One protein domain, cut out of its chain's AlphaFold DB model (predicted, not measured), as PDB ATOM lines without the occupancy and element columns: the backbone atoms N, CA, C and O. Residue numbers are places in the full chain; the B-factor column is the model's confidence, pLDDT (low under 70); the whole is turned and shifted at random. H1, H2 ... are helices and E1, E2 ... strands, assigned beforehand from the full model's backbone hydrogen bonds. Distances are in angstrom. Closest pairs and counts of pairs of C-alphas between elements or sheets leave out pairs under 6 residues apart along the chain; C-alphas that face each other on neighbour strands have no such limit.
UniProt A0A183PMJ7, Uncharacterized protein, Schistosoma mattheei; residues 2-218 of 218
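What this domain is: This is residues 2 to 218 of the 218 residues of an uncharacterized protein of Schistosoma mattheei (UniProt A0A183PMJ7). A strongly twisted sheet of three strands, E2 E1 E3, has H1 crossing one face and H4 the other; beside it follow the short strand pair E4 and E7, then the hairpin E5 and E6 with H6 next to it. Beyond H6 a long, mostly unnamed stretch leaves this body, and residues 166 to 191, 193 to 199 and 209 to 218 stick out. The printed part has 217 residues, with named elements in the order H1 E1 H2 E2 H3 H4 H5 E3 E4 E5 E6 E7 H6 H7. The class is mixed, helices and strands, with under half of the residues, 88, in named elements; the largest sheet is mixed too. The whole is only just loose, close to compact, with a radius of gyration of the C-alphas of 20.9 A and spans of 63 by 42 by 34 A.

How they stand to each other: H1, residues 4 to 14, is on the sheet of E2, residues 46 to 53, E1, residues 18 to 23, and E3, residues 93 to 96, with its closest C-alphas to E1 at Tyr 11 and Ile 19, 7.6 A. Inner strand E1 is antiparallel to E2, with N 21 and O 51 at 2.8 A, and parallel to E3, with N 20 and O 94 at 2.9 A, both within hydrogen-bond range. E2 bends by 94 degrees at residue 50. H4, residues 74 to 83, lies on the opposite face from H1, at a height over the sheet of 8.5 A; its closest C-alphas to E2 are Gln 75 and Ser 49, 5.0 A. H2, residues 30 to 35, is not on the sheet; H3, residues 56 to 63, and H5, residues 85 to 91, only graze it, H5 only just, with 5 pairs of C-alphas within 10 A. E4, residues 102 to 104, comes closest to E1 at C-alphas 102 and 21, 5.5 A, and is parallel to E7, residues 134 to 136, with N 103 and O 134 at 2.8 A. The hairpin E5, residues 112 to 116, and E6, residues 121 to 125, is antiparallel, with N 113 and O 124 at 2.9 A. H6, residues 142 to 149, is near E6 and E7, with 5 pairs of C-alphas within 10 A each. Every O i to N i+4 pair is within hydrogen-bond range in H4, H5 and H6, against 5 of 7 in H1, 3 of 4 in H3, and 0 of 2 in H2, where 2 of 3 O i to N i+3 pairs are.

Where its parts are: H1 begins at C-alpha 4, (-43.365, 46.129, 5.829), and is 16.1 A long; E1 is 16.3 A, E2 16.2 A and H4 14.2 A. H7, residues 179 to 182, stands free and ends at C-alpha 182, (-54.936, 18.176, -18.896).

The domain as a whole: The C-alphas farthest apart, of Thr 86 and Ser 195, are 64.0 A from each other. The printed part has no cut; the link from H6 to H7, 29 residues, is long. Residue 2 and residues 167 to 218 have pLDDT under 70 in this model.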
ATOM      1  N   GLN A   2     -41.776  40.316  11.282       69.00
ATOM      2  CA  GLN A   2     -41.460  40.493   9.858       69.00
ATOM      3  C   GLN A   2     -42.651  41.182   9.174       69.00
ATOM      4  O   GLN A   2     -43.663  40.555   8.894       69.00
ATOM      5  N   SER A   3     -42.564  42.499   9.009       81.19
ATOM      6  CA  SER A   3     -43.608  43.349   8.437       81.19
ATOM      7  C   SER A   3     -42.977  44.376   7.507       81.19
ATOM      8  O   SER A   3     -41.770  44.625   7.573       81.19
ATOM      9  N   VAL A   4     -43.802  45.005   6.669       86.56
ATOM     10  CA  VAL A   4     -43.365  46.129   5.829       86.56
ATOM     11  C   VAL A   4     -42.770  47.242   6.695       86.56
ATOM     12  O   VAL A   4     -41.693  47.737   6.385       86.56
ATOM     13  N   ASP A   5     -43.389  47.559   7.833       91.19
ATOM     14  CA  ASP A   5     -42.859  48.569   8.758       91.19
ATOM     15  C   ASP A   5     -41.476  48.187   9.290       91.19
ATOM     16  O   ASP A   5     -40.586  49.030   9.360       91.19
ATOM     17  N   LYS A   6     -41.260  46.907   9.623       90.12
ATOM     18  CA  LYS A   6     -39.957  46.437  10.104       90.12
ATOM     19  C   LYS A   6     -38.892  46.471   9.010       90.12
ATOM     20  O   LYS A   6     -37.743  46.800   9.293       90.12
ATOM     21  N   LEU A   7     -39.271  46.142   7.775       92.38
ATOM     22  CA  LEU A   7     -38.400  46.268   6.610       92.38
ATOM     23  C   LEU A   7     -37.957  47.721   6.422       92.38
ATOM     24  O   LEU A   7     -36.764  47.976   6.278       92.38
ATOM     25  N   LEU A   8     -38.903  48.661   6.466       93.44
ATOM     26  CA  LEU A   8     -38.618  50.090   6.343       93.44
ATOM     27  C   LEU A   8     -37.757  50.593   7.510       93.44
ATOM     28  O   LEU A   8     -36.784  51.300   7.276       93.44
ATOM     29  N   GLU A   9     -38.039  50.158   8.741       95.69
ATOM     30  CA  GLU A   9     -37.241  50.496   9.925       95.69
ATOM     31  C   GLU A   9     -35.782  50.024   9.794       95.69
ATOM     32  O   GLU A   9     -34.862  50.766  10.131       95.69
ATOM     33  N   GLU A  10     -35.539  48.794   9.324       96.00
ATOM     34  CA  GLU A  10     -34.170  48.312   9.094       96.00
ATOM     35  C   GLU A  10     -33.509  49.018   7.904       96.00
ATOM     36  O   GLU A  10     -32.348  49.410   8.010       96.00
ATOM     37  N   TYR A  11     -34.242  49.253   6.815       96.12
ATOM     38  CA  TYR A  11     -33.757  49.996   5.648       96.12
ATOM     39  C   TYR A  11     -33.301  51.418   6.015       96.12
ATOM     40  O   TYR A  11     -32.195  51.830   5.668       96.12
ATOM     41  N   GLU A  12     -34.080  52.145   6.818       96.44
ATOM     42  CA  GLU A  12     -33.749  53.503   7.269       96.44
ATOM     43  C   GLU A  12     -32.482  53.582   8.143       96.44
ATOM     44  O   GLU A  12     -31.928  54.675   8.345       96.44
ATOM     45  N   LYS A  13     -31.997  52.454   8.677       97.44
ATOM     46  CA  LYS A  13     -30.775  52.404   9.493       97.44
ATOM     47  C   LYS A  13     -29.497  52.397   8.662       97.44
ATOM     48  O   LYS A  13     -28.490  52.868   9.182       97.44
ATOM     49  N   PHE A  14     -29.534  51.944   7.407       95.44
ATOM     50  CA  PHE A  14     -28.365  51.942   6.517       95.44
ATOM     51  C   PHE A  14     -27.954  53.348   6.062       95.44
ATOM     52  O   PHE A  14     -26.789  53.595   5.795       95.44
ATOM     53  N   LYS A  15     -28.889  54.308   6.027       95.56
ATOM     54  CA  LYS A  15     -28.676  55.701   5.563       95.56
ATOM     55  C   LYS A  15     -28.313  55.858   4.081       95.56
ATOM     56  O   LYS A  15     -28.511  56.957   3.565       95.56
ATOM     57  N   SER A  16     -27.886  54.795   3.409       97.19
ATOM     58  CA  SER A  16     -27.714  54.723   1.956       97.19
ATOM     59  C   SER A  16     -29.057  54.562   1.232       97.19
ATOM     60  O   SER A  16     -30.016  54.012   1.781       97.19
ATOM     61  N   LYS A  17     -29.155  55.044  -0.011       97.38
ATOM     62  CA  LYS A  17     -30.399  54.979  -0.806       97.38
ATOM     63  C   LYS A  17     -30.704  53.603  -1.373       97.38
ATOM     64  O   LYS A  17     -31.871  53.320  -1.630       97.38
ATOM     65  N   VAL A  18     -29.698  52.795  -1.684       98.50
ATOM     66  CA  VAL A  18     -29.921  51.478  -2.289       98.50
ATOM     67  C   VAL A  18     -29.116  50.437  -1.543       98.50
ATOM     68  O   VAL A  18     -27.896  50.526  -1.473       98.50
ATOM     69  N   ILE A  19     -29.810  49.441  -1.004       98.75
ATOM     70  CA  ILE A  19     -29.205  48.362  -0.230       98.75
ATOM     71  C   ILE A  19     -29.342  47.077  -1.026       98.75
ATOM     72  O   ILE A  19     -30.460  46.624  -1.272       98.75
ATOM     73  N   PHE A  20     -28.216  46.495  -1.424       98.81
ATOM     74  CA  PHE A  20     -28.172  45.151  -1.989       98.81
ATOM     75  C   PHE A  20     -27.942  44.123  -0.891       98.81
ATOM     76  O   PHE A  20     -27.279  44.392   0.110       98.81
ATOM     77  N   SER A  21     -28.460  42.917  -1.093       98.56
ATOM     78  CA  SER A  21     -28.104  41.783  -0.254       98.56
ATOM     79  C   SER A  21     -26.617  41.441  -0.405       98.56
ATOM     80  O   SER A  21     -26.015  41.689  -1.453       98.56
ATOM     81  N   ALA A  22     -26.020  40.885   0.651       98.56
ATOM     82  CA  ALA A  22     -24.625  40.455   0.652       98.56
ATOM     83  C   ALA A  22     -24.504  38.932   0.818       98.56
ATOM     84  O   ALA A  22     -25.362  38.288   1.434       98.56
ATOM     85  N   GLU A  23     -23.429  38.349   0.297       97.25
ATOM     86  CA  GLU A  23     -23.095  36.931   0.431       97.25
ATOM     87  C   GLU A  23     -21.590  36.679   0.638       97.25
ATOM     88  O   GLU A  23     -20.760  37.590   0.568       97.25
ATOM     89  N   GLU A  24     -21.256  35.415   0.913       94.62
ATOM     90  CA  GLU A  24     -19.893  34.939   1.188       94.62
ATOM     91  C   GLU A  24     -19.041  34.762  -0.072       94.62
ATOM     92  O   GLU A  24     -17.810  34.778  -0.003       94.62
ATOM     93  N   PHE A  25     -19.667  34.591  -1.238       96.19
ATOM     94  CA  PHE A  25     -18.964  34.234  -2.464       96.19
ATOM     95  C   PHE A  25     -18.942  35.383  -3.468       96.19
ATOM     96  O   PHE A  25     -19.953  36.001  -3.781       96.19
ATOM     97  N   CYS A  26     -17.768  35.631  -4.044       97.94
ATOM     98  CA  CYS A  26     -17.651  36.496  -5.208       97.94
ATOM     99  C   CYS A  26     -17.995  35.692  -6.464       97.94
ATOM    100  O   CYS A  26     -17.145  35.008  -7.042       97.94
ATOM    101  N   TRP A  27     -19.264  35.753  -6.852       97.00
ATOM    102  CA  TRP A  27     -19.830  35.063  -8.006       97.00
ATOM    103  C   TRP A  27     -20.387  36.093  -9.012       97.00
ATOM    104  O   TRP A  27     -20.819  37.164  -8.585       97.00
ATOM    105  N   PRO A  28     -20.343  35.837 -10.335       96.94
ATOM    106  CA  PRO A  28     -19.767  34.670 -11.016       96.94
ATOM    107  C   PRO A  28     -18.258  34.754 -11.285       96.94
ATOM    108  O   PRO A  28     -17.671  33.769 -11.730       96.94
ATOM    109  N   GLN A  29     -17.615  35.903 -11.041       97.62
ATOM    110  CA  GLN A  29     -16.201  36.134 -11.366       97.62
ATOM    111  C   GLN A  29     -15.331  36.326 -10.110       97.62
ATOM    112  O   GLN A  29     -15.122  37.461  -9.675       97.62
ATOM    113  N   PRO A  30     -14.718  35.254  -9.566       97.19
ATOM    114  CA  PRO A  30     -13.879  35.335  -8.366       97.19
ATOM    115  C   PRO A  30     -12.657  36.252  -8.495       97.19
ATOM    116  O   PRO A  30     -12.091  36.662  -7.485       97.19
ATOM    117  N   SER A  31     -12.225  36.582  -9.714       97.81
ATOM    118  CA  SER A  31     -11.139  37.538  -9.960       97.81
ATOM    119  C   SER A  31     -11.475  38.966  -9.522       97.81
ATOM    120  O   SER A  31     -10.563  39.769  -9.355       97.81
ATOM    121  N   LEU A  32     -12.758  39.289  -9.323       98.12
ATOM    122  CA  LEU A  32     -13.214  40.614  -8.900       98.12
ATOM    123  C   LEU A  32     -13.097  40.846  -7.385       98.12
ATOM    124  O   LEU A  32     -13.293  41.972  -6.934       98.12
ATOM    125  N   GLN A  33     -12.749  39.822  -6.596       97.69
ATOM    126  CA  GLN A  33     -12.675  39.904  -5.128       97.69
ATOM    127  C   GLN A  33     -11.833  41.079  -4.627       97.69
ATOM    128  O   GLN A  33     -12.246  41.785  -3.712       97.69
ATOM    129  N   SER A  34     -10.677  41.326  -5.248       97.38
ATOM    130  CA  SER A  34      -9.754  42.392  -4.839       97.38
ATOM    131  C   SER A  34     -10.275  43.807  -5.109       97.38
ATOM    132  O   SER A  34      -9.714  44.763  -4.581       97.38
ATOM    133  N   LEU A  35     -11.326  43.954  -5.922       98.06
ATOM    134  CA  LEU A  35     -11.944  45.244  -6.235       98.06
ATOM    135  C   LEU A  35     -13.053  45.619  -5.244       98.06
ATOM    136  O   LEU A  35     -13.418  46.792  -5.141       98.06
ATOM    137  N   TYR A  36     -13.597  44.642  -4.512       98.50
ATOM    138  CA  TYR A  36     -14.585  44.914  -3.475       98.50
ATOM    139  C   TYR A  36     -13.947  45.718  -2.335       98.50
ATOM    140  O   TYR A  36     -12.815  45.418  -1.949       98.50
ATOM    141  N   PRO A  37     -14.650  46.698  -1.737       97.62
ATOM    142  CA  PRO A  37     -14.191  47.341  -0.511       97.62
ATOM    143  C   PRO A  37     -13.916  46.311   0.586       97.62
ATOM    144  O   PRO A  37     -14.578  45.272   0.648       97.62
ATOM    145  N   GLU A  38     -12.947  46.603   1.450       97.12
ATOM    146  CA  GLU A  38     -12.762  45.832   2.679       97.12
ATOM    147  C   GLU A  38     -13.972  46.019   3.605       97.12
ATOM    148  O   GLU A  38     -14.632  47.065   3.602       97.12
ATOM    149  N   VAL A  39     -14.265  44.981   4.379       97.06
ATOM    150  CA  VAL A  39     -15.365  44.923   5.350       97.06
ATOM    151  C   VAL A  39     -14.818  44.487   6.705       97.06
ATOM    152  O   VAL A  39     -13.674  44.031   6.788       97.06
ATOM    153  N   ASP A  40     -15.610  44.640   7.763       96.31
ATOM    154  CA  ASP A  40     -15.173  44.207   9.086       96.31
ATOM    155  C   ASP A  40     -15.053  42.677   9.153       96.31
ATOM    156  O   ASP A  40     -15.620  41.927   8.355       96.31
ATOM    157  N   SER A  41     -14.268  42.184  10.111       93.69
ATOM    158  CA  SER A  41     -14.030  40.747  10.250       93.69
ATOM    159  C   SER A  41     -15.342  39.981  10.437       93.69
ATOM    160  O   SER A  41     -16.054  40.192  11.417       93.69
ATOM    161  N   GLY A  42     -15.603  39.031   9.538       92.12
ATOM    162  CA  GLY A  42     -16.802  38.191   9.552       92.12
ATOM    163  C   GLY A  42     -18.008  38.796   8.835       92.12
ATOM    164  O   GLY A  42     -19.019  38.116   8.724       92.12
ATOM    165  N   GLU A  43     -17.927  40.033   8.339       97.38
ATOM    166  CA  GLU A  43     -18.969  40.618   7.497       97.38
ATOM    167  C   GLU A  43     -18.983  40.010   6.091       97.38
ATOM    168  O   GLU A  43     -17.940  39.718   5.497       97.38
ATOM    169  N   LYS A  44     -20.181  39.901   5.511       98.00
ATOM    170  CA  LYS A  44     -20.354  39.486   4.117       98.00
ATOM    171  C   LYS A  44     -19.858  40.583   3.188       98.00
ATOM    172  O   LYS A  44     -20.294  41.732   3.277       98.00
ATOM    173  N   ARG A  45     -18.953  40.228   2.278       98.06
ATOM    174  CA  ARG A  45     -18.233  41.202   1.447       98.06
ATOM    175  C   ARG A  45     -18.838  41.407   0.064       98.06
ATOM    176  O   ARG A  45     -18.673  42.486  -0.503       98.06
ATOM    177  N   TYR A  46     -19.494  40.394  -0.494       98.69
ATOM    178  CA  TYR A  46     -19.835  40.377  -1.915       98.69
ATOM    179  C   TYR A  46     -21.316  40.639  -2.145       98.69
ATOM    180  O   TYR A  46     -22.152  40.254  -1.333       98.69
ATOM    181  N   LEU A  47     -21.639  41.324  -3.242       98.69
ATOM    182  CA  LEU A  47     -23.017  41.621  -3.626       98.69
ATOM    183  C   LEU A  47     -23.751  40.319  -3.974       98.69
ATOM    184  O   LEU A  47     -23.142  39.420  -4.543       98.69
ATOM    185  N   ASN A  48     -25.052  40.240  -3.701       98.50
ATOM    186  CA  ASN A  48     -25.963  39.260  -4.296       98.50
ATOM    187  C   ASN A  48     -27.158  39.986  -4.949       98.50
ATOM    188  O   ASN A  48     -27.827  40.797  -4.298       98.50
ATOM    189  N   SER A  49     -27.425  39.715  -6.232       97.12
ATOM    190  CA  SER A  49     -28.466  40.388  -7.027       97.12
ATOM    191  C   SER A  49     -29.888  39.919  -6.733       97.12
ATOM    192  O   SER A  49     -30.841  40.600  -7.106       97.12
ATOM    193  N   GLY A  50     -30.059  38.797  -6.032       93.69
ATOM    194  CA  GLY A  50     -31.368  38.207  -5.758       93.69
ATOM    195  C   GLY A  50     -32.241  39.007  -4.791       93.69
ATOM    196  O   GLY A  50     -33.417  38.689  -4.627       93.69
ATOM    197  N   GLY A  51     -31.699  40.053  -4.162       94.94
ATOM    198  CA  GLY A  51     -32.474  40.983  -3.351       94.94
ATOM    199  C   GLY A  51     -31.796  42.337  -3.208       94.94
ATOM    200  O   GLY A  51     -30.622  42.423  -2.850       94.94
ATOM    201  N   PHE A  52     -32.552  43.404  -3.458       98.00
ATOM    202  CA  PHE A  52     -32.150  44.778  -3.179       98.00
ATOM    203  C   PHE A  52     -33.374  45.671  -2.956       98.00
ATOM    204  O   PHE A  52     -34.475  45.369  -3.413       98.00
ATOM    205  N   ILE A  53     -33.191  46.767  -2.220       97.75
ATOM    206  CA  ILE A  53     -34.248  47.710  -1.838       97.75
ATOM    207  C   ILE A  53     -33.757  49.153  -1.974       97.75
ATOM    208  O   ILE A  53     -32.595  49.457  -1.718       97.75
ATOM    209  N   GLY A  54     -34.652  50.053  -2.373       97.00
ATOM    210  CA  GLY A  54     -34.395  51.488  -2.453       97.00
ATOM    211  C   GLY A  54     -35.566  52.236  -3.093       97.00
ATOM    212  O   GLY A  54     -36.543  51.608  -3.515       97.00
ATOM    213  N   PRO A  55     -35.506  53.575  -3.208       95.00
ATOM    214  CA  PRO A  55     -36.535  54.351  -3.881       95.00
ATOM    215  C   PRO A  55     -36.650  53.924  -5.344       95.00
ATOM    216  O   PRO A  55     -35.637  53.797  -6.033       95.00
ATOM    217  N   ALA A  56     -37.875  53.787  -5.853       94.00
ATOM    218  CA  ALA A  56     -38.118  53.366  -7.236       94.00
ATOM    219  C   ALA A  56     -37.332  54.207  -8.263       94.00
ATOM    220  O   ALA A  56     -36.760  53.668  -9.206       94.00
ATOM    221  N   SER A  57     -37.209  55.521  -8.036       93.38
ATOM    222  CA  SER A  57     -36.422  56.425  -8.885       93.38
ATOM    223  C   SER A  57     -34.932  56.089  -8.950       93.38
ATOM    224  O   SER A  57     -34.281  56.410  -9.941       93.38
ATOM    225  N   ASN A  58     -34.368  55.502  -7.894       92.50
ATOM    226  CA  ASN A  58     -32.979  55.058  -7.858       92.50
ATOM    227  C   ASN A  58     -32.844  53.694  -8.528       92.50
ATOM    228  O   ASN A  58     -31.981  53.533  -9.385       92.50
ATOM    229  N   LEU A  59     -33.742  52.760  -8.204       93.62
ATOM    230  CA  LEU A  59     -33.723  51.414  -8.777       93.62
ATOM    231  C   LEU A  59     -33.865  51.451 -10.302       93.62
ATOM    232  O   LEU A  59     -33.063  50.842 -10.997       93.62
ATOM    233  N   ILE A  60     -34.791  52.254 -10.835       93.56
ATOM    234  CA  ILE A  60     -34.970  52.429 -12.285       93.56
ATOM    235  C   ILE A  60     -33.681  52.926 -12.953       93.56
ATOM    236  O   ILE A  60     -33.356  52.481 -14.052       93.56
ATOM    237  N   LYS A  61     -32.922  53.822 -12.311       94.38
ATOM    238  CA  LYS A  61     -31.659  54.326 -12.875       94.38
ATOM    239  C   LYS A  61     -30.549  53.276 -12.885       94.38
ATOM    240  O   LYS A  61     -29.705  53.337 -13.770       94.38
ATOM    241  N   ILE A  62     -30.530  52.367 -11.910       95.19
ATOM    242  CA  ILE A  62     -29.549  51.274 -11.831       95.19
ATOM    243  C   ILE A  62     -29.913  50.176 -12.838       95.19
ATOM    244  O   ILE A  62     -29.069  49.746 -13.620       95.19
ATOM    245  N   ILE A  63     -31.185  49.769 -12.868       95.00
ATOM    246  CA  ILE A  63     -31.701  48.741 -13.787       95.00
ATOM    247  C   ILE A  63     -31.484  49.157 -15.248       95.00
ATOM    248  O   ILE A  63     -31.134  48.324 -16.069       95.00
ATOM    249  N   ASN A  64     -31.622  50.450 -15.565       94.25
ATOM    250  CA  ASN A  64     -31.411  50.982 -16.916       94.25
ATOM    251  C   ASN A  64     -30.017  51.607 -17.131       94.25
ATOM    252  O   ASN A  64     -29.850  52.405 -18.054       94.25
ATOM    253  N   HIS A  65     -29.030  51.320 -16.274       94.88
ATOM    254  CA  HIS A  65     -27.697  51.921 -16.383       94.88
ATOM    255  C   HIS A  65     -26.988  51.537 -17.692       94.88
ATOM    256  O   HIS A  65     -26.418  52.399 -18.363       94.88
ATOM    257  N   ALA A  66     -27.044  50.259 -18.066       94.38
ATOM    258  CA  ALA A  66     -26.471  49.733 -19.298       94.38
ATOM    259  C   ALA A  66     -27.391  48.656 -19.903       94.38
ATOM    260  O   ALA A  66     -28.170  48.039 -19.180       94.38
ATOM    261  N   PRO A  67     -27.334  48.423 -21.226       93.75
ATOM    262  CA  PRO A  67     -28.062  47.316 -21.833       93.75
ATOM    263  C   PRO A  67     -27.522  45.974 -21.321       93.75
ATOM    264  O   PRO A  67     -26.311  45.789 -21.218       93.75
ATOM    265  N   ILE A  68     -28.432  45.040 -21.061       93.50
ATOM    266  CA  ILE A  68     -28.161  43.652 -20.674       93.50
ATOM    267  C   ILE A  68     -29.002  42.735 -21.568       93.50
ATOM    268  O   ILE A  68     -30.128  43.098 -21.920       93.50
ATOM    269  N   LYS A  69     -28.454  41.600 -22.008       93.56
ATOM    270  CA  LYS A  69     -29.199  40.606 -22.794       93.56
ATOM    271  C   LYS A  69     -29.930  39.624 -21.884       93.56
ATOM    272  O   LYS A  69     -29.565  39.455 -20.728       93.56
ATOM    273  N   ASP A  70     -30.912  38.924 -22.443       90.75
ATOM    274  CA  ASP A  70     -31.709  37.931 -21.711       90.75
ATOM    275  C   ASP A  70     -30.876  36.759 -21.152       90.75
ATOM    276  O   ASP A  70     -31.290  36.123 -20.186       90.75
ATOM    277  N   ASP A  71     -29.729  36.453 -21.765       94.06
ATOM    278  CA  ASP A  71     -28.806  35.383 -21.368       94.06
ATOM    279  C   ASP A  71     -27.556  35.879 -20.623       94.06
ATOM    280  O   ASP A  71     -26.706  35.067 -20.245       94.06
ATOM    281  N   ASP A  72     -27.436  37.193 -20.408       93.62
ATOM    282  CA  ASP A  72     -26.356  37.767 -19.612       93.62
ATOM    283  C   ASP A  72     -26.628  37.579 -18.107       93.62
ATOM    284  O   ASP A  72     -27.760  37.436 -17.646       93.62
ATOM    285  N   ASP A  73     -25.554  37.599 -17.323       95.44
ATOM    286  CA  ASP A  73     -25.597  37.372 -15.881       95.44
ATOM    287  C   ASP A  73     -25.958  38.663 -15.119       95.44
ATOM    288  O   ASP A  73     -25.209  39.649 -15.115       95.44
ATOM    289  N   ASP A  74     -27.119  38.663 -14.466       95.38
ATOM    290  CA  ASP A  74     -27.647  39.798 -13.705       95.38
ATOM    291  C   ASP A  74     -26.761  40.136 -12.495       95.38
ATOM    292  O   ASP A  74     -26.496  41.307 -12.209       95.38
ATOM    293  N   GLN A  75     -26.238  39.116 -11.815       97.69
ATOM    294  CA  GLN A  75     -25.295  39.279 -10.716       97.69
ATOM    295  C   GLN A  75     -24.043  40.052 -11.156       97.69
ATOM    296  O   GLN A  75     -23.612  40.983 -10.465       97.69
ATOM    297  N   LEU A  76     -23.447  39.689 -12.290       98.19
ATOM    298  CA  LEU A  76     -22.271  40.348 -12.843       98.19
ATOM    299  C   LEU A  76     -22.587  41.786 -13.261       98.19
ATOM    300  O   LEU A  76     -21.767  42.676 -13.026       98.19
ATOM    301  N   TYR A  77     -23.775  42.036 -13.818       98.31
ATOM    302  CA  TYR A  77     -24.240  43.383 -14.152       98.31
ATOM    303  C   TYR A  77     -24.233  44.306 -12.925       98.31
ATOM    304  O   TYR A  77     -23.558  45.341 -12.929       98.31
ATOM    305  N   TYR A  78     -24.901  43.909 -11.836       98.50
ATOM    306  CA  TYR A  78     -24.934  44.720 -10.612       98.50
ATOM    307  C   TYR A  78     -23.578  44.768  -9.898       98.50
ATOM    308  O   TYR A  78     -23.216  45.809  -9.347       98.50
ATOM    309  N   THR A  79     -22.792  43.689  -9.956       98.56
ATOM    310  CA  THR A  79     -21.417  43.659  -9.431       98.56
ATOM    311  C   THR A  79     -20.553  44.724 -10.099       98.56
ATOM    312  O   THR A  79     -19.886  45.484  -9.403       98.56
ATOM    313  N   ASN A  80     -20.594  44.844 -11.427       98.38
ATOM    314  CA  ASN A  80     -19.804  45.846 -12.146       98.38
ATOM    315  C   ASN A  80     -20.205  47.279 -11.767       98.38
ATOM    316  O   ASN A  80     -19.330  48.116 -11.546       98.38
ATOM    317  N   ILE A  81     -21.508  47.550 -11.610       98.50
ATOM    318  CA  ILE A  81     -22.002  48.853 -11.134       98.50
ATOM    319  C   ILE A  81     -21.505  49.142  -9.713       98.50
ATOM    320  O   ILE A  81     -21.084  50.258  -9.421       98.50
ATOM    321  N   PHE A  82     -21.546  48.151  -8.820       98.62
ATOM    322  CA  PHE A  82     -21.090  48.311  -7.440       98.62
ATOM    323  C   PHE A  82     -19.568  48.487  -7.330       98.62
ATOM    324  O   PHE A  82     -19.087  49.189  -6.437       98.62
ATOM    325  N   LEU A  83     -18.795  47.832  -8.196       98.50
ATOM    326  CA  LEU A  83     -17.335  47.898  -8.186       98.50
ATOM    327  C   LEU A  83     -16.791  49.210  -8.755       98.50
ATOM    328  O   LEU A  83     -15.737  49.667  -8.310       98.50
ATOM    329  N   ASP A  84     -17.513  49.848  -9.675       98.44
ATOM    330  CA  ASP A  84     -17.210  51.214 -10.089       98.44
ATOM    331  C   ASP A  84     -17.502  52.182  -8.932       98.44
ATOM    332  O   ASP A  84     -18.649  52.421  -8.549       98.44
ATOM    333  N   SER A  85     -16.449  52.768  -8.358       97.94
ATOM    334  CA  SER A  85     -16.576  53.675  -7.214       97.94
ATOM    335  C   SER A  85     -17.396  54.929  -7.528       97.94
ATOM    336  O   SER A  85     -18.090  55.432  -6.644       97.94
ATOM    337  N   THR A  86     -17.367  55.412  -8.773       98.19
ATOM    338  CA  THR A  86     -18.133  56.585  -9.203       98.19
ATOM    339  C   THR A  86     -19.615  56.248  -9.254       98.19
ATOM    340  O   THR A  86     -20.433  57.006  -8.731       98.19
ATOM    341  N   LEU A  87     -19.970  55.095  -9.826       98.25
ATOM    342  CA  LEU A  87     -21.360  54.640  -9.897       98.25
ATOM    343  C   LEU A  87     -21.904  54.251  -8.523       98.25
ATOM    344  O   LEU A  87     -23.017  54.651  -8.179       98.25
ATOM    345  N   ARG A  88     -21.107  53.557  -7.704       98.12
ATOM    346  CA  ARG A  88     -21.473  53.217  -6.324       98.12
ATOM    347  C   ARG A  88     -21.806  54.461  -5.505       98.12
ATOM    348  O   ARG A  88     -22.822  54.469  -4.816       98.12
ATOM    349  N   THR A  89     -21.010  55.527  -5.613       98.06
ATOM    350  CA  THR A  89     -21.300  56.808  -4.947       98.06
ATOM    351  C   THR A  89     -22.476  57.549  -5.586       98.06
ATOM    352  O   THR A  89     -23.302  58.108  -4.869       98.06
ATOM    353  N   LEU A  90     -22.596  57.550  -6.918       97.62
ATOM    354  CA  LEU A  90     -23.696  58.210  -7.632       97.62
ATOM    355  C   LEU A  90     -25.064  57.637  -7.240       97.62
ATOM    356  O   LEU A  90     -26.022  58.384  -7.022       97.62
ATOM    357  N   TYR A  91     -25.154  56.311  -7.189       97.44
ATOM    358  CA  TYR A  91     -26.376  55.592  -6.850       97.44
ATOM    359  C   TYR A  91     -26.570  55.398  -5.348       97.44
ATOM    360  O   TYR A  91     -27.687  55.070  -4.942       97.44
ATOM    361  N   ASP A  92     -25.532  55.692  -4.560       98.25
ATOM    362  CA  ASP A  92     -25.509  55.576  -3.106       98.25
ATOM    363  C   ASP A  92     -25.857  54.146  -2.666       98.25
ATOM    364  O   ASP A  92     -26.872  53.890  -2.011       98.25
ATOM    365  N   ILE A  93     -25.036  53.211  -3.164       98.56
ATOM    366  CA  ILE A  93     -25.211  51.769  -2.986       98.56
ATOM    367  C   ILE A  93     -24.396  51.266  -1.793       98.56
ATOM    368  O   ILE A  93     -23.180  51.462  -1.727       98.56
ATOM    369  N   GLU A  94     -25.056  50.507  -0.926       98.38
ATOM    370  CA  GLU A  94     -24.467  49.773   0.190       98.38
ATOM    371  C   GLU A  94     -24.884  48.293   0.161       98.38
ATOM    372  O   GLU A  94     -25.867  47.917  -0.481       98.38
ATOM    373  N   LEU A  95     -24.110  47.441   0.835       98.75
ATOM    374  CA  LEU A  95     -24.414  46.022   1.002       98.75
ATOM    375  C   LEU A  95     -24.953  45.752   2.412       98.75
ATOM    376  O   LEU A  95     -24.422  46.271   3.392       98.75
ATOM    377  N   ASP A  96     -25.950  44.881   2.534       98.69
ATOM    378  CA  ASP A  96     -26.422  44.343   3.814       98.69
ATOM    379  C   ASP A  96     -25.464  43.266   4.347       98.69
ATOM    380  O   ASP A  96     -25.736  42.063   4.325       98.69
ATOM    381  N   LYS A  97     -24.300  43.720   4.813       98.31
ATOM    382  CA  LYS A  97     -23.165  42.873   5.206       98.31
ATOM    383  C   LYS A  97     -23.440  41.955   6.400       98.31
ATOM    384  O   LYS A  97     -22.765  40.942   6.568       98.31
ATOM    385  N   THR A  98     -24.425  42.302   7.227       98.00
ATOM    386  CA  THR A  98     -24.761  41.613   8.488       98.00
ATOM    387  C   THR A  98     -26.150  40.969   8.465       98.00
ATOM    388  O   THR A  98     -26.674  40.541   9.495       98.00
ATOM    389  N   SER A  99     -26.747  40.835   7.274       97.94
ATOM    390  CA  SER A  99     -28.031  40.149   7.061       97.94
ATOM    391  C   SER A  99     -29.175  40.715   7.911       97.94
ATOM    392  O   SER A  99     -29.957  39.975   8.511       97.94
ATOM    393  N   ARG A 100     -29.261  42.045   8.012       97.19
ATOM    394  CA  ARG A 100     -30.322  42.737   8.759       97.19
ATOM    395  C   ARG A 100     -31.656  42.672   8.037       97.19
ATOM    396  O   ARG A 100     -32.689  42.546   8.685       97.19
ATOM    397  N   ILE A 101     -31.625  42.765   6.711       97.38
ATOM    398  CA  ILE A 101     -32.784  42.701   5.823       97.38
ATOM    399  C   ILE A 101     -32.787  41.373   5.076       97.38
ATOM    400  O   ILE A 101     -33.799  40.675   5.101       97.38
ATOM    401  N   PHE A 102     -31.672  41.019   4.441       97.94
ATOM    402  CA  PHE A 102     -31.562  39.896   3.520       97.94
ATOM    403  C   PHE A 102     -30.689  38.781   4.093       97.94
ATOM    404  O   PHE A 102     -29.531  38.988   4.442       97.94
ATOM    405  N   GLN A 103     -31.211  37.560   4.101       97.81
ATOM    406  CA  GLN A 103     -30.457  36.354   4.413       97.81
ATOM    407  C   GLN A 103     -30.321  35.485   3.169       97.81
ATOM    408  O   GLN A 103     -31.186  34.660   2.879       97.81
ATOM    409  N   ASN A 104     -29.198  35.635   2.472       97.31
ATOM    410  CA  ASN A 104     -28.733  34.645   1.504       97.31
ATOM    411  C   ASN A 104     -28.260  33.397   2.265       97.31
ATOM    412  O   ASN A 104     -27.523  33.520   3.247       97.31
ATOM    413  N   LEU A 105     -28.736  32.217   1.871       95.62
ATOM    414  CA  LEU A 105     -28.536  30.963   2.613       95.62
ATOM    415  C   LEU A 105     -27.431  30.071   2.034       95.62
ATOM    416  O   LEU A 105     -26.923  29.209   2.752       95.62
ATOM    417  N   ASN A 106     -27.013  30.272   0.781       94.25
ATOM    418  CA  ASN A 106     -25.857  29.559   0.239       94.25
ATOM    419  C   ASN A 106     -24.599  29.909   1.044       94.25
ATOM    420  O   ASN A 106     -24.264  31.082   1.182       94.25
ATOM    421  N   GLY A 107     -23.912  28.903   1.584       93.88
ATOM    422  CA  GLY A 107     -22.742  29.102   2.450       93.88
ATOM    423  C   GLY A 107     -23.045  29.621   3.862       93.88
ATOM    424  O   GLY A 107     -22.141  29.610   4.684       93.88
ATOM    425  N   ALA A 108     -24.292  30.000   4.168       95.81
ATOM    426  CA  ALA A 108     -24.694  30.590   5.452       95.81
ATOM    427  C   ALA A 108     -25.895  29.872   6.104       95.81
ATOM    428  O   ALA A 108     -26.532  30.393   7.018       95.81
ATOM    429  N   PHE A 109     -26.243  28.667   5.642       94.06
ATOM    430  CA  PHE A 109     -27.356  27.894   6.207       94.06
ATOM    431  C   PHE A 109     -27.101  27.495   7.668       94.06
ATOM    432  O   PHE A 109     -28.019  27.475   8.482       94.06
ATOM    433  N   SER A 110     -25.845  27.219   8.030       95.31
ATOM    434  CA  SER A 110     -25.450  26.922   9.412       95.31
ATOM    435  C   SER A 110     -25.570  28.116  10.354       95.31
ATOM    436  O   SER A 110     -25.554  27.922  11.569       95.31
ATOM    437  N   ASP A 111     -25.676  29.330   9.817       96.38
ATOM    438  CA  ASP A 111     -25.648  30.576  10.584       96.38
ATOM    439  C   ASP A 111     -27.030  30.954  11.104       96.38
ATOM    440  O   ASP A 111     -27.155  31.847  11.943       96.38
ATOM    441  N   VAL A 112     -28.069  30.273  10.621       96.88
ATOM    442  CA  VAL A 112     -29.454  30.576  10.958       96.88
ATOM    443  C   VAL A 112     -30.080  29.515  11.847       96.88
ATOM    444  O   VAL A 112     -29.764  28.328  11.787       96.88
ATOM    445  N   GLU A 113     -31.016  29.968  12.666       97.44
ATOM    446  CA  GLU A 113     -31.920  29.139  13.446       97.44
ATOM    447  C   GLU A 113     -33.361  29.506  13.100       97.44
ATOM    448  O   GLU A 113     -33.682  30.675  12.874       97.44
ATOM    449  N   LEU A 114     -34.239  28.505  13.069       95.88
ATOM    450  CA  LEU A 114     -35.674  28.718  12.927       95.88
ATOM    451  C   LEU A 114     -36.282  28.936  14.312       95.88
ATOM    452  O   LEU A 114     -36.271  28.040  15.157       95.88
ATOM    453  N   HIS A 115     -36.801  30.133  14.541       96.62
ATOM    454  CA  HIS A 115     -37.505  30.515  15.761       96.62
ATOM    455  C   HIS A 115     -38.990  30.722  15.453       96.62
ATOM    456  O   HIS A 115     -39.389  30.780  14.291       96.62
ATOM    457  N   PHE A 116     -39.817  30.832  16.491       95.06
ATOM    458  CA  PHE A 116     -41.265  30.981  16.350       95.06
ATOM    459  C   PHE A 116     -41.805  32.069  17.268       95.06
ATOM    460  O   PHE A 116     -41.351  32.235  18.398       95.06
ATOM    461  N   ASN A 117     -42.821  32.770  16.780       92.00
ATOM    462  CA  ASN A 117     -43.771  33.494  17.615       92.00
ATOM    463  C   ASN A 117     -45.170  32.870  17.440       92.00
ATOM    464  O   ASN A 117     -45.317  31.842  16.773       92.00
ATOM    465  N   ASP A 118     -46.196  33.492  18.020       94.12
ATOM    466  CA  ASP A 118     -47.576  32.996  17.933       94.12
ATOM    467  C   ASP A 118     -48.159  33.057  16.504       94.12
ATOM    468  O   ASP A 118     -49.175  32.441  16.200       94.12
ATOM    469  N   GLU A 119     -47.535  33.792  15.592       91.75
ATOM    470  CA  GLU A 119     -48.060  34.070  14.258       91.75
ATOM    471  C   GLU A 119     -47.328  33.292  13.157       91.75
ATOM    472  O   GLU A 119     -47.953  32.838  12.205       91.75
ATOM    473  N   THR A 120     -46.009  33.126  13.258       92.62
ATOM    474  CA  THR A 120     -45.176  32.531  12.204       92.62
ATOM    475  C   THR A 120     -43.823  32.070  12.742       92.62
ATOM    476  O   THR A 120     -43.331  32.566  13.764       92.62
ATOM    477  N   GLY A 121     -43.175  31.162  12.012       92.94
ATOM    478  CA  GLY A 121     -41.732  30.977  12.094       92.94
ATOM    479  C   GLY A 121     -40.969  32.153  11.475       92.94
ATOM    480  O   GLY A 121     -41.465  32.824  10.567       92.94
ATOM    481  N   TYR A 122     -39.761  32.408  11.974       95.19
ATOM    482  CA  TYR A 122     -38.828  33.409  11.455       95.19
ATOM    483  C   TYR A 122     -37.380  32.929  11.605       95.19
ATOM    484  O   TYR A 122     -37.079  32.086  12.451       95.19
ATOM    485  N   LEU A 123     -36.472  33.464  10.787       96.31
ATOM    486  CA  LEU A 123     -35.049  33.135  10.872       96.31
ATOM    487  C   LEU A 123     -34.327  34.087  11.827       96.31
ATOM    488  O   LEU A 123     -34.523  35.300  11.763       96.31
ATOM    489  N   PHE A 124     -33.460  33.533  12.666       97.81
ATOM    490  CA  PHE A 124     -32.502  34.269  13.482       97.81
ATOM    491  C   PHE A 124     -31.085  33.938  13.012       97.81
ATOM    492  O   PHE A 124     -30.686  32.777  13.041       97.81
ATOM    493  N   ASN A 125     -30.326  34.940  12.568       97.88
ATOM    494  CA  ASN A 125     -28.915  34.786  12.233       97.88
ATOM    495  C   ASN A 125     -28.081  34.940  13.510       97.88
ATOM    496  O   ASN A 125     -28.003  36.025  14.088       97.88
ATOM    497  N   LYS A 126     -27.437  33.855  13.942       98.06
ATOM    498  CA  LYS A 126     -26.688  33.806  15.205       98.06
ATOM    499  C   LYS A 126     -25.284  34.400  15.123       98.06
ATOM    500  O   LYS A 126     -24.711  34.714  16.160       98.06
ATOM    501  N   ILE A 127     -24.741  34.570  13.917       97.62
ATOM    502  CA  ILE A 127     -23.419  35.176  13.705       97.62
ATOM    503  C   ILE A 127     -23.494  36.681  13.960       97.62
ATOM    504  O   ILE A 127     -22.679  37.225  14.701       97.62
ATOM    505  N   PHE A 128     -24.524  37.338  13.424       97.31
ATOM    506  CA  PHE A 128     -24.716  38.786  13.566       97.31
ATOM    507  C   PHE A 128     -25.763  39.170  14.615       97.31
ATOM    508  O   PHE A 128     -25.965  40.353  14.879       97.31
ATOM    509  N   SER A 129     -26.430  38.184  15.226       97.44
ATOM    510  CA  SER A 129     -27.565  38.396  16.132       97.44
ATOM    511  C   SER A 129     -28.684  39.234  15.496       97.44
ATOM    512  O   SER A 129     -29.263  40.117  16.131       97.44
ATOM    513  N   THR A 130     -28.987  38.964  14.225       97.06
ATOM    514  CA  THR A 130     -30.006  39.671  13.435       97.06
ATOM    515  C   THR A 130     -31.223  38.787  13.166       97.06
ATOM    516  O   THR A 130     -31.169  37.560  13.217       97.06
ATOM    517  N   THR A 131     -32.370  39.412  12.903       96.94
ATOM    518  CA  THR A 131     -33.602  38.729  12.478       96.94
ATOM    519  C   THR A 131     -33.946  39.202  11.068       96.94
ATOM    520  O   THR A 131     -34.671  40.192  10.938       96.94
ATOM    521  N   PRO A 132     -33.388  38.567  10.021       96.06
ATOM    522  CA  PRO A 132     -33.622  38.968   8.638       96.06
ATOM    523  C   PRO A 132     -35.116  38.957   8.287       96.06
ATOM    524  O   PRO A 132     -35.893  38.122   8.769       96.06
ATOM    525  N   ILE A 133     -35.516  39.896   7.427       94.69
ATOM    526  CA  ILE A 133     -36.891  40.006   6.929       94.69
ATOM    527  C   ILE A 133     -37.092  39.100   5.712       94.69
ATOM    528  O   ILE A 133     -38.125  38.446   5.594       94.69
ATOM    529  N   ILE A 134     -36.107  39.053   4.817       94.81
ATOM    530  CA  ILE A 134     -36.160  38.333   3.548       94.81
ATOM    531  C   ILE A 134     -35.177  37.169   3.615       94.81
ATOM    532  O   ILE A 134     -33.987  37.366   3.849       94.81
ATOM    533  N   ALA A 135     -35.666  35.955   3.377       95.12
ATOM    534  CA  ALA A 135     -34.834  34.769   3.226       95.12
ATOM    535  C   ALA A 135     -34.698  34.431   1.739       95.12
ATOM    536  O   ALA A 135     -35.699  34.272   1.042       95.12
ATOM    537  N   HIS A 136     -33.465  34.306   1.259       95.06
ATOM    538  CA  HIS A 136     -33.168  33.975  -0.125       95.06
ATOM    539  C   HIS A 136     -32.464  32.623  -0.196       95.06
ATOM    540  O   HIS A 136     -31.311  32.453   0.208       95.06
ATOM    541  N   GLY A 137     -33.184  31.648  -0.747       92.88
ATOM    542  CA  GLY A 137     -32.683  30.308  -0.996       92.88
ATOM    543  C   GLY A 137     -31.696  30.223  -2.174       92.88
ATOM    544  O   GLY A 137     -31.973  29.472  -3.104       92.88
ATOM    545  N   ASN A 138     -30.639  31.040  -2.246       90.88
ATOM    546  CA  ASN A 138     -29.758  31.148  -3.424       90.88
ATOM    547  C   ASN A 138     -28.898  29.895  -3.670       90.88
ATOM    548  O   ASN A 138     -28.583  29.161  -2.746       90.88
ATOM    549  N   GLY A 139     -28.483  29.647  -4.915       91.00
ATOM    550  CA  GLY A 139     -27.577  28.535  -5.226       91.00
ATOM    551  C   GLY A 139     -28.154  27.134  -4.925       91.00
ATOM    552  O   GLY A 139     -29.365  26.923  -5.054       91.00
ATOM    553  N   PRO A 140     -27.306  26.149  -4.562       92.06
ATOM    554  CA  PRO A 140     -27.658  24.726  -4.499       92.06
ATOM    555  C   PRO A 140     -28.295  24.288  -3.166       92.06
ATOM    556  O   PRO A 140     -28.040  23.184  -2.704       92.06
ATOM    557  N   ILE A 141     -29.120  25.133  -2.545       87.94
ATOM    558  CA  ILE A 141     -29.740  24.876  -1.223       87.94
ATOM    559  C   ILE A 141     -31.273  24.863  -1.277       87.94
ATOM    560  O   ILE A 141     -31.964  25.033  -0.274       87.94
ATOM    561  N   LYS A 142     -31.836  24.712  -2.482       87.62
ATOM    562  CA  LYS A 142     -33.285  24.800  -2.723       87.62
ATOM    563  C   LYS A 142     -34.072  23.766  -1.916       87.62
ATOM    564  O   LYS A 142     -35.157  24.075  -1.445       87.62
ATOM    565  N   VAL A 143     -33.533  22.561  -1.733       87.19
ATOM    566  CA  VAL A 143     -34.210  21.488  -0.984       87.19
ATOM    567  C   VAL A 143     -34.289  21.837   0.503       87.19
ATOM    568  O   VAL A 143     -35.351  21.731   1.114       87.19
ATOM    569  N   GLU A 144     -33.189  22.309   1.072       86.00
ATOM    570  CA  GLU A 144     -33.097  22.757   2.457       86.00
ATOM    571  C   GLU A 144     -33.972  23.992   2.693       86.00
ATOM    572  O   GLU A 144     -34.695  24.066   3.688       86.00
ATOM    573  N   PHE A 145     -33.972  24.934   1.749       88.94
ATOM    574  CA  PHE A 145     -34.824  26.118   1.807       88.94
ATOM    575  C   PHE A 145     -36.314  25.772   1.743       88.94
ATOM    576  O   PHE A 145     -37.082  26.330   2.521       88.94
ATOM    577  N   ASN A 146     -36.714  24.804   0.911       87.44
ATOM    578  CA  ASN A 146     -38.096  24.315   0.869       87.44
ATOM    579  C   ASN A 146     -38.547  23.737   2.221       87.44
ATOM    580  O   ASN A 146     -39.713  23.838   2.589       87.44
ATOM    581  N   SER A 147     -37.632  23.132   2.984       87.62
ATOM    582  CA  SER A 147     -37.938  22.665   4.341       87.62
ATOM    583  C   SER A 147     -38.213  23.837   5.289       87.62
ATOM    584  O   SER A 147     -39.192  23.813   6.034       87.62
ATOM    585  N   LEU A 148     -37.390  24.893   5.222       88.44
ATOM    586  CA  LEU A 148     -37.581  26.111   6.016       88.44
ATOM    587  C   LEU A 148     -38.873  26.848   5.646       88.44
ATOM    588  O   LEU A 148     -39.584  27.307   6.541       88.44
ATOM    589  N   SER A 149     -39.205  26.945   4.356       88.69
ATOM    590  CA  SER A 149     -40.366  27.709   3.886       88.69
ATOM    591  C   SER A 149     -41.699  27.189   4.422       88.69
ATOM    592  O   SER A 149     -42.634  27.972   4.530       88.69
ATOM    593  N   ASN A 150     -41.776  25.925   4.854       88.62
ATOM    594  CA  ASN A 150     -42.963  25.369   5.520       88.62
ATOM    595  C   ASN A 150     -43.339  26.096   6.821       88.62
ATOM    596  O   ASN A 150     -44.464  25.972   7.299       88.62
ATOM    597  N   TYR A 151     -42.398  26.834   7.409       90.94
ATOM    598  CA  TYR A 151     -42.561  27.515   8.690       90.94
ATOM    599  C   TYR A 151     -42.530  29.038   8.573       90.94
ATOM    600  O   TYR A 151     -43.005  29.736   9.467       90.94
ATOM    601  N   LEU A 152     -41.954  29.561   7.492       90.19
ATOM    602  CA  LEU A 152     -41.792  30.992   7.267       90.19
ATOM    603  C   LEU A 152     -43.043  31.601   6.622       90.19
ATOM    604  O   LEU A 152     -43.923  30.887   6.139       90.19
ATOM    605  N   ALA A 153     -43.093  32.934   6.591       89.31
ATOM    606  CA  ALA A 153     -44.120  33.701   5.885       89.31
ATOM    607  C   ALA A 153     -45.559  33.294   6.252       89.31
ATOM    608  O   ALA A 153     -46.402  33.139   5.379       89.31
ATOM    609  N   TYR A 154     -45.828  33.129   7.550       90.38
ATOM    610  CA  TYR A 154     -47.133  32.740   8.093       90.38
ATOM    611  C   TYR A 154     -47.611  31.349   7.664       90.38
ATOM    612  O   TYR A 154     -48.770  31.018   7.867       90.38
ATOM    613  N   SER A 155     -46.722  30.480   7.172       89.00
ATOM    614  CA  SER A 155     -47.106  29.122   6.768       89.00
ATOM    615  C   SER A 155     -47.486  28.236   7.951       89.00
ATOM    616  O   SER A 155     -48.486  27.515   7.899       89.00
ATOM    617  N   TRP A 156     -46.719  28.307   9.044       91.94
ATOM    618  CA  TRP A 156     -46.963  27.505  10.238       91.94
ATOM    619  C   TRP A 156     -46.475  28.198  11.516       91.94
ATOM    620  O   TRP A 156     -45.414  28.825  11.526       91.94
ATOM    621  N   SER A 157     -47.214  28.043  12.619       91.69
ATOM    622  CA  SER A 157     -46.750  28.389  13.973       91.69
ATOM    623  C   SER A 157     -47.215  27.352  15.012       91.69
ATOM    624  O   SER A 157     -48.201  26.652  14.769       91.69
ATOM    625  N   PRO A 158     -46.569  27.247  16.192       91.00
ATOM    626  CA  PRO A 158     -46.986  26.303  17.236       91.00
ATOM    627  C   PRO A 158     -48.418  26.514  17.746       91.00
ATOM    628  O   PRO A 158     -49.050  25.577  18.225       91.00
ATOM    629  N   THR A 159     -48.923  27.743  17.667       94.69
ATOM    630  CA  THR A 159     -50.253  28.134  18.153       94.69
ATOM    631  C   THR A 159     -51.320  28.050  17.062       94.69
ATOM    632  O   THR A 159     -52.456  27.690  17.364       94.69
ATOM    633  N   LYS A 160     -50.978  28.356  15.802       91.00
ATOM    634  CA  LYS A 160     -51.926  28.370  14.671       91.00
ATOM    635  C   LYS A 160     -51.878  27.115  13.805       91.00
ATOM    636  O   LYS A 160     -52.765  26.919  12.980       91.00
ATOM    637  N   ASN A 161     -50.895  26.240  14.023       90.31
ATOM    638  CA  ASN A 161     -50.565  25.130  13.133       90.31
ATOM    639  C   ASN A 161     -50.358  25.634  11.698       90.31
ATOM    640  O   ASN A 161     -49.911  26.758  11.490       90.31
ATOM    641  N   CYS A 162     -50.640  24.788  10.713       88.62
ATOM    642  CA  CYS A 162     -50.551  25.149   9.313       88.62
ATOM    643  C   CYS A 162     -51.689  26.096   8.930       88.62
ATOM    644  O   CYS A 162     -52.861  25.752   9.090       88.62
ATOM    645  N   GLN A 163     -51.341  27.263   8.398       88.00
ATOM    646  CA  GLN A 163     -52.303  28.327   8.101       88.00
ATOM    647  C   GLN A 163     -52.781  28.297   6.641       88.00
ATOM    648  O   GLN A 163     -53.859  28.807   6.356       88.00
ATOM    649  N   HIS A 164     -52.046  27.616   5.752       83.69
ATOM    650  CA  HIS A 164     -52.379  27.466   4.325       83.69
ATOM    651  C   HIS A 164     -52.804  26.039   3.929       83.69
ATOM    652  O   HIS A 164     -53.029  25.751   2.762       83.69
ATOM    653  N   CYS A 165     -52.954  25.114   4.882       79.56
ATOM    654  CA  CYS A 165     -53.250  23.706   4.575       79.56
ATOM    655  C   CYS A 165     -54.640  23.452   3.978       79.56
ATOM    656  O   CYS A 165     -54.903  22.344   3.524       79.56
ATOM    657  N   ASN A 166     -55.527  24.445   4.023       75.12
ATOM    658  CA  ASN A 166     -56.862  24.355   3.437       75.12
ATOM    659  C   ASN A 166     -56.994  25.154   2.133       75.12
ATOM    660  O   ASN A 166     -58.094  25.240   1.588       75.12
ATOM    661  N   GLU A 167     -55.908  25.770   1.661       69.12
ATOM    662  CA  GLU A 167     -55.883  26.428   0.359       69.12
ATOM    663  C   GLU A 167     -55.878  25.376  -0.752       69.12
ATOM    664  O   GLU A 167     -55.292  24.304  -0.603       69.12
ATOM    665  N   ASP A 168     -56.576  25.666  -1.852       65.69
ATOM    666  CA  ASP A 168     -56.670  24.801  -3.034       65.69
ATOM    667  C   ASP A 168     -57.136  23.359  -2.762       65.69
ATOM    668  O   ASP A 168     -56.838  22.436  -3.527       65.69
ATOM    669  N   ASN A 169     -57.921  23.155  -1.699       66.88
ATOM    670  CA  ASN A 169     -58.605  21.890  -1.468       66.88
ATOM    671  C   ASN A 169     -59.529  21.589  -2.653       66.88
ATOM    672  O   ASN A 169     -60.539  22.258  -2.864       66.88
ATOM    673  N   ILE A 170     -59.188  20.552  -3.411       62.62
ATOM    674  CA  ILE A 170     -60.081  19.990  -4.413       62.62
ATOM    675  C   ILE A 170     -60.917  18.930  -3.705       62.62
ATOM    676  O   ILE A 170     -60.385  17.909  -3.258       62.62
ATOM    677  N   GLU A 171     -62.225  19.156  -3.590       65.00
ATOM    678  CA  GLU A 171     -63.111  18.100  -3.118       65.00
ATOM    679  C   GLU A 171     -63.089  16.946  -4.122       65.00
ATOM    680  O   GLU A 171     -63.182  17.140  -5.334       65.00
ATOM    681  N   PHE A 172     -62.980  15.714  -3.624       62.53
ATOM    682  CA  PHE A 172     -62.902  14.517  -4.473       62.53
ATOM    683  C   PHE A 172     -64.076  14.393  -5.458       62.53
ATOM    684  O   PHE A 172     -63.954  13.741  -6.491       62.53
ATOM    685  N   GLN A 173     -65.210  15.008  -5.124       67.19
ATOM    686  CA  GLN A 173     -66.436  15.021  -5.916       67.19
ATOM    687  C   GLN A 173     -66.352  15.984  -7.114       67.19
ATOM    688  O   GLN A 173     -67.020  15.756  -8.119       67.19
ATOM    689  N   ASP A 174     -65.472  16.986  -7.045       63.56
ATOM    690  CA  ASP A 174     -65.264  18.005  -8.080       63.56
ATOM    691  C   ASP A 174     -64.157  17.623  -9.080       63.56
ATOM    692  O   ASP A 174     -63.923  18.306 -10.084       63.56
ATOM    693  N   ILE A 175     -63.478  16.495  -8.850       63.22
ATOM    694  CA  ILE A 175     -62.475  15.954  -9.767       63.22
ATOM    695  C   ILE A 175     -63.189  15.268 -10.938       63.22
ATOM    696  O   ILE A 175     -63.519  14.083 -10.897       63.22
ATOM    697  N   SER A 176     -63.383  16.001 -12.035       61.09
ATOM    698  CA  SER A 176     -63.717  15.377 -13.320       61.09
ATOM    699  C   SER A 176     -62.491  14.659 -13.898       61.09
ATOM    700  O   SER A 176     -61.372  15.172 -13.853       61.09
ATOM    701  N   VAL A 177     -62.689  13.474 -14.487       58.94
ATOM    702  CA  VAL A 177     -61.612  12.662 -15.097       58.94
ATOM    703  C   VAL A 177     -60.828  13.445 -16.167       58.94
ATOM    704  O   VAL A 177     -59.637  13.218 -16.350       58.94
ATOM    705  N   SER A 178     -61.454  14.427 -16.820       58.03
ATOM    706  CA  SER A 178     -60.811  15.359 -17.758       58.03
ATOM    707  C   SER A 178     -59.761  16.272 -17.111       58.03
ATOM    708  O   SER A 178     -58.739  16.561 -17.727       58.03
ATOM    709  N   LEU A 179     -59.962  16.684 -15.857       55.12
ATOM    710  CA  LEU A 179     -59.064  17.593 -15.129       55.12
ATOM    711  C   LEU A 179     -57.736  16.920 -14.738       55.12
ATOM    712  O   LEU A 179     -56.714  17.590 -14.592       55.12
ATOM    713  N   LEU A 180     -57.746  15.588 -14.612       53.97
ATOM    714  CA  LEU A 180     -56.565  14.757 -14.353       53.97
ATOM    715  C   LEU A 180     -55.702  14.526 -15.603       53.97
ATOM    716  O   LEU A 180     -54.537  14.165 -15.469       53.97
ATOM    717  N   ILE A 181     -56.266  14.708 -16.801       53.81
ATOM    718  CA  ILE A 181     -55.581  14.450 -18.077       53.81
ATOM    719  C   ILE A 181     -54.883  15.718 -18.599       53.81
ATOM    720  O   ILE A 181     -53.800  15.617 -19.172       53.81
ATOM    721  N   ASP A 182     -55.458  16.903 -18.363       49.22
ATOM    722  CA  ASP A 182     -54.936  18.176 -18.896       49.22
ATOM    723  C   ASP A 182     -53.796  18.791 -18.075       49.22
ATOM    724  O   ASP A 182     -52.936  19.498 -18.606       49.22
ATOM    725  N   LYS A 183     -53.742  18.519 -16.771       46.12
ATOM    726  CA  LYS A 183     -52.588  18.897 -15.958       46.12
ATOM    727  C   LYS A 183     -51.623  17.717 -15.962       46.12
ATOM    728  O   LYS A 183     -52.038  16.592 -15.704       46.12
ATOM    729  N   LYS A 184     -50.323  17.951 -16.200       41.19
ATOM    730  CA  LYS A 184     -49.248  16.994 -15.854       41.19
ATOM    731  C   LYS A 184     -49.184  16.834 -14.325       41.19
ATOM    732  O   LYS A 184     -48.190  17.179 -13.693       41.19
ATOM    733  N   SER A 185     -50.271  16.383 -13.717       41.75
ATOM    734  CA  SER A 185     -50.421  16.218 -12.285       41.75
ATOM    735  C   SER A 185     -49.802  14.887 -11.910       41.75
ATOM    736  O   SER A 185     -50.288  13.825 -12.292       41.75
ATOM    737  N   GLN A 186     -48.703  14.941 -11.168       37.22
ATOM    738  CA  GLN A 186     -48.175  13.774 -10.481       37.22
ATOM    739  C   GLN A 186     -48.904  13.668  -9.143       37.22
ATOM    740  O   GLN A 186     -48.863  14.592  -8.335       37.22
ATOM    741  N   VAL A 187     -49.600  12.554  -8.922       37.88
ATOM    742  CA  VAL A 187     -50.252  12.264  -7.642       37.88
ATOM    743  C   VAL A 187     -49.256  11.497  -6.779       37.88
ATOM    744  O   VAL A 187     -48.897  10.365  -7.103       37.88
ATOM    745  N   ALA A 188     -48.808  12.105  -5.684       29.23
ATOM    746  CA  ALA A 188     -48.047  11.411  -4.652       29.23
ATOM    747  C   ALA A 188     -49.016  10.914  -3.569       29.23
ATOM    748  O   ALA A 188     -49.645  11.710  -2.876       29.23
ATOM    749  N   VAL A 189     -49.150   9.593  -3.435       30.11
ATOM    750  CA  VAL A 189     -49.937   8.953  -2.373       30.11
ATOM    751  C   VAL A 189     -48.978   8.513  -1.273       30.11
ATOM    752  O   VAL A 189     -48.163   7.614  -1.482       30.11
ATOM    753  N   PHE A 190     -49.069   9.138  -0.102       27.70
ATOM    754  CA  PHE A 190     -48.282   8.752   1.067       27.70
ATOM    755  C   PHE A 190     -49.079   7.782   1.944       27.70
ATOM    756  O   PHE A 190     -50.167   8.105   2.415       27.70
ATOM    757  N   PHE A 191     -48.520   6.598   2.197       24.23
ATOM    758  CA  PHE A 191     -49.016   5.680   3.220       24.23
ATOM    759  C   PHE A 191     -48.196   5.874   4.497       24.23
ATOM    760  O   PHE A 191     -47.022   5.508   4.540       24.23
ATOM    761  N   GLN A 192     -48.803   6.426   5.546       27.27
ATOM    762  CA  GLN A 192     -48.186   6.480   6.871       27.27
ATOM    763  C   GLN A 192     -48.634   5.266   7.691       27.27
ATOM    764  O   GLN A 192     -49.780   5.183   8.125       27.27
ATOM    765  N   ILE A 193     -47.724   4.314   7.921       31.84
ATOM    766  CA  ILE A 193     -47.922   3.263   8.927       31.84
ATOM    767  C   ILE A 193     -47.550   3.884  10.277       31.84
ATOM    768  O   ILE A 193     -46.382   4.173  10.540       31.84
ATOM    769  N   GLY A 194     -48.559   4.177  11.096       27.80
ATOM    770  CA  GLY A 194     -48.392   4.897  12.353       27.80
ATOM    771  C   GLY A 194     -47.606   4.111  13.403       27.80
ATOM    772  O   GLY A 194     -48.006   3.020  13.798       27.80
ATOM    773  N   SER A 195     -46.549   4.731  13.928       32.19
ATOM    774  CA  SER A 195     -46.016   4.454  15.264       32.19
ATOM    775  C   SER A 195     -46.020   5.771  16.035       32.19
ATOM    776  O   SER A 195     -45.400   6.745  15.612       32.19
ATOM    777  N   TYR A 196     -46.794   5.801  17.121       37.84
ATOM    778  CA  TYR A 196     -47.084   6.969  17.952       37.84
ATOM    779  C   TYR A 196     -45.833   7.785  18.315       37.84
ATOM    780  O   TYR A 196     -44.898   7.282  18.930       37.84
ATOM    781  N   GLY A 197     -45.877   9.077  17.994       31.52
ATOM    782  CA  GLY A 197     -44.887  10.071  18.395       31.52
ATOM    783  C   GLY A 197     -45.061  11.329  17.558       31.52
ATOM    784  O   GLY A 197     -44.460  11.419  16.494       31.52
ATOM    785  N   LYS A 198     -45.940  12.231  18.025       36.59
ATOM    786  CA  LYS A 198     -46.325  13.531  17.440       36.59
ATOM    787  C   LYS A 198     -45.301  14.065  16.423       36.59
ATOM    788  O   LYS A 198     -44.310  14.681  16.808       36.59
ATOM    789  N   ARG A 199     -45.551  13.824  15.136       37.41
ATOM    790  CA  ARG A 199     -44.890  14.502  14.016       37.41
ATOM    791  C   ARG A 199     -45.883  15.484  13.412       37.41
ATOM    792  O   ARG A 199     -47.085  15.313  13.576       37.41
ATOM    793  N   ALA A 200     -45.358  16.532  12.788       38.47
ATOM    794  CA  ALA A 200     -46.135  17.494  12.022       38.47
ATOM    795  C   ALA A 200     -46.804  16.767  10.847       38.47
ATOM    796  O   ALA A 200     -46.230  16.632   9.769       38.47
ATOM    797  N   ASP A 201     -47.986  16.223  11.103       34.09
ATOM    798  CA  ASP A 201     -48.837  15.638  10.087       34.09
ATOM    799  C   ASP A 201     -49.389  16.802   9.238       34.09
ATOM    800  O   ASP A 201     -49.944  17.759   9.782       34.09
ATOM    801  N   ASN A 202     -49.195  16.714   7.914       36.47
ATOM    802  CA  ASN A 202     -49.608  17.654   6.851       36.47
ATOM    803  C   ASN A 202     -48.593  18.727   6.420       36.47
ATOM    804  O   ASN A 202     -48.929  19.901   6.284       36.47
ATOM    805  N   CYS A 203     -47.359  18.328   6.109       34.19
ATOM    806  CA  CYS A 203     -46.463  19.185   5.333       34.19
ATOM    807  C   CYS A 203     -46.746  19.005   3.829       34.19
ATOM    808  O   CYS A 203     -46.218  18.090   3.194       34.19
ATOM    809  N   CYS A 204     -47.625  19.839   3.265       36.31
ATOM    810  CA  CYS A 204     -47.744  19.978   1.814       36.31
ATOM    811  C   CYS A 204     -46.453  20.608   1.279       36.31
ATOM    812  O   CYS A 204     -46.056  21.685   1.716       36.31
ATOM    813  N   ILE A 205     -45.801  19.939   0.328       32.16
ATOM    814  CA  ILE A 205     -44.679  20.502  -0.428       32.16
ATOM    815  C   ILE A 205     -45.244  21.641  -1.282       32.16
ATOM    816  O   ILE A 205     -45.769  21.403  -2.369       32.16
ATOM    817  N   PHE A 206     -45.155  22.879  -0.800       32.78
ATOM    818  CA  PHE A 206     -45.418  24.045  -1.633       32.78
ATOM    819  C   PHE A 206     -44.210  24.276  -2.541       32.78
ATOM    820  O   PHE A 206     -43.148  24.725  -2.112       32.78
ATOM    821  N   SER A 207     -44.375  23.973  -3.828       27.56
ATOM    822  CA  SER A 207     -43.572  24.612  -4.867       27.56
ATOM    823  C   SER A 207     -43.991  26.081  -4.898       27.56
ATOM    824  O   SER A 207     -45.034  26.420  -5.449       27.56
ATOM    825  N   GLN A 208     -43.229  26.956  -4.237       30.89
ATOM    826  CA  GLN A 208     -43.474  28.394  -4.311       30.89
ATOM    827  C   GLN A 208     -43.171  28.892  -5.730       30.89
ATOM    828  O   GLN A 208     -42.029  29.186  -6.081       30.89
ATOM    829  N   TYR A 209     -44.225  29.033  -6.530       25.23
ATOM    830  CA  TYR A 209     -44.361  30.200  -7.385       25.23
ATOM    831  C   TYR A 209     -44.691  31.381  -6.472       25.23
ATOM    832  O   TYR A 209     -45.723  31.392  -5.802       25.23
ATOM    833  N   LEU A 210     -43.806  32.372  -6.426       25.31
ATOM    834  CA  LEU A 210     -44.098  33.661  -5.819       25.31
ATOM    835  C   LEU A 210     -45.090  34.396  -6.737       25.31
ATOM    836  O   LEU A 210     -44.691  35.088  -7.669       25.31
ATOM    837  N   LEU A 211     -46.390  34.212  -6.510       24.98
ATOM    838  CA  LEU A 211     -47.420  35.074  -7.087       24.98
ATOM    839  C   LEU A 211     -47.465  36.363  -6.263       24.98
ATOM    840  O   LEU A 211     -48.130  36.448  -5.233       24.98
ATOM    841  N   LEU A 212     -46.734  37.377  -6.722       27.61
ATOM    842  CA  LEU A 212     -47.003  38.750  -6.318       27.61
ATOM    843  C   LEU A 212     -48.344  39.174  -6.930       27.61
ATOM    844  O   LEU A 212     -48.531  39.100  -8.139       27.61
ATOM    845  N   GLY A 213     -49.250  39.569  -6.036       26.14
ATOM    846  CA  GLY A 213     -50.504  40.305  -6.211       26.14
ATOM    847  C   GLY A 213     -51.043  40.579  -7.619       26.14
ATOM    848  O   GLY A 213     -50.401  41.192  -8.466       26.14
ATOM    849  N   ASN A 214     -52.328  40.251  -7.774       29.86
ATOM    850  CA  ASN A 214     -53.229  40.762  -8.803       29.86
ATOM    851  C   ASN A 214     -52.985  42.244  -9.127       29.86
ATOM    852  O   ASN A 214     -53.198  43.121  -8.290       29.86
ATOM    853  N   GLY A 215     -52.623  42.508 -10.379       25.19
ATOM    854  CA  GLY A 215     -52.437  43.855 -10.896       25.19
ATOM    855  C   GLY A 215     -52.016  43.840 -12.354       25.19
ATOM    856  O   GLY A 215     -50.924  44.279 -12.686       25.19
ATOM    857  N   LEU A 216     -52.880  43.307 -13.222       25.17
ATOM    858  CA  LEU A 216     -52.788  43.538 -14.659       25.17
ATOM    859  C   LEU A 216     -52.930  45.049 -14.904       25.17
ATOM    860  O   LEU A 216     -53.995  45.610 -14.648       25.17
ATOM    861  N   LEU A 217     -51.889  45.692 -15.417       23.56
ATOM    862  CA  LEU A 217     -51.996  46.932 -16.180       23.56
ATOM    863  C   LEU A 217     -50.919  46.886 -17.268       23.56
ATOM    864  O   LEU A 217     -49.756  46.630 -16.976       23.56
ATOM    865  N   LEU A 218     -51.426  47.026 -18.496       29.48
ATOM    866  CA  LEU A 218     -50.808  46.940 -19.825       29.48
ATOM    867  C   LEU A 218     -49.349  47.399 -19.934       29.48
ATOM    868  O   LEU A 218     -49.029  48.483 -19.402       29.48
TER     869      LEU A 218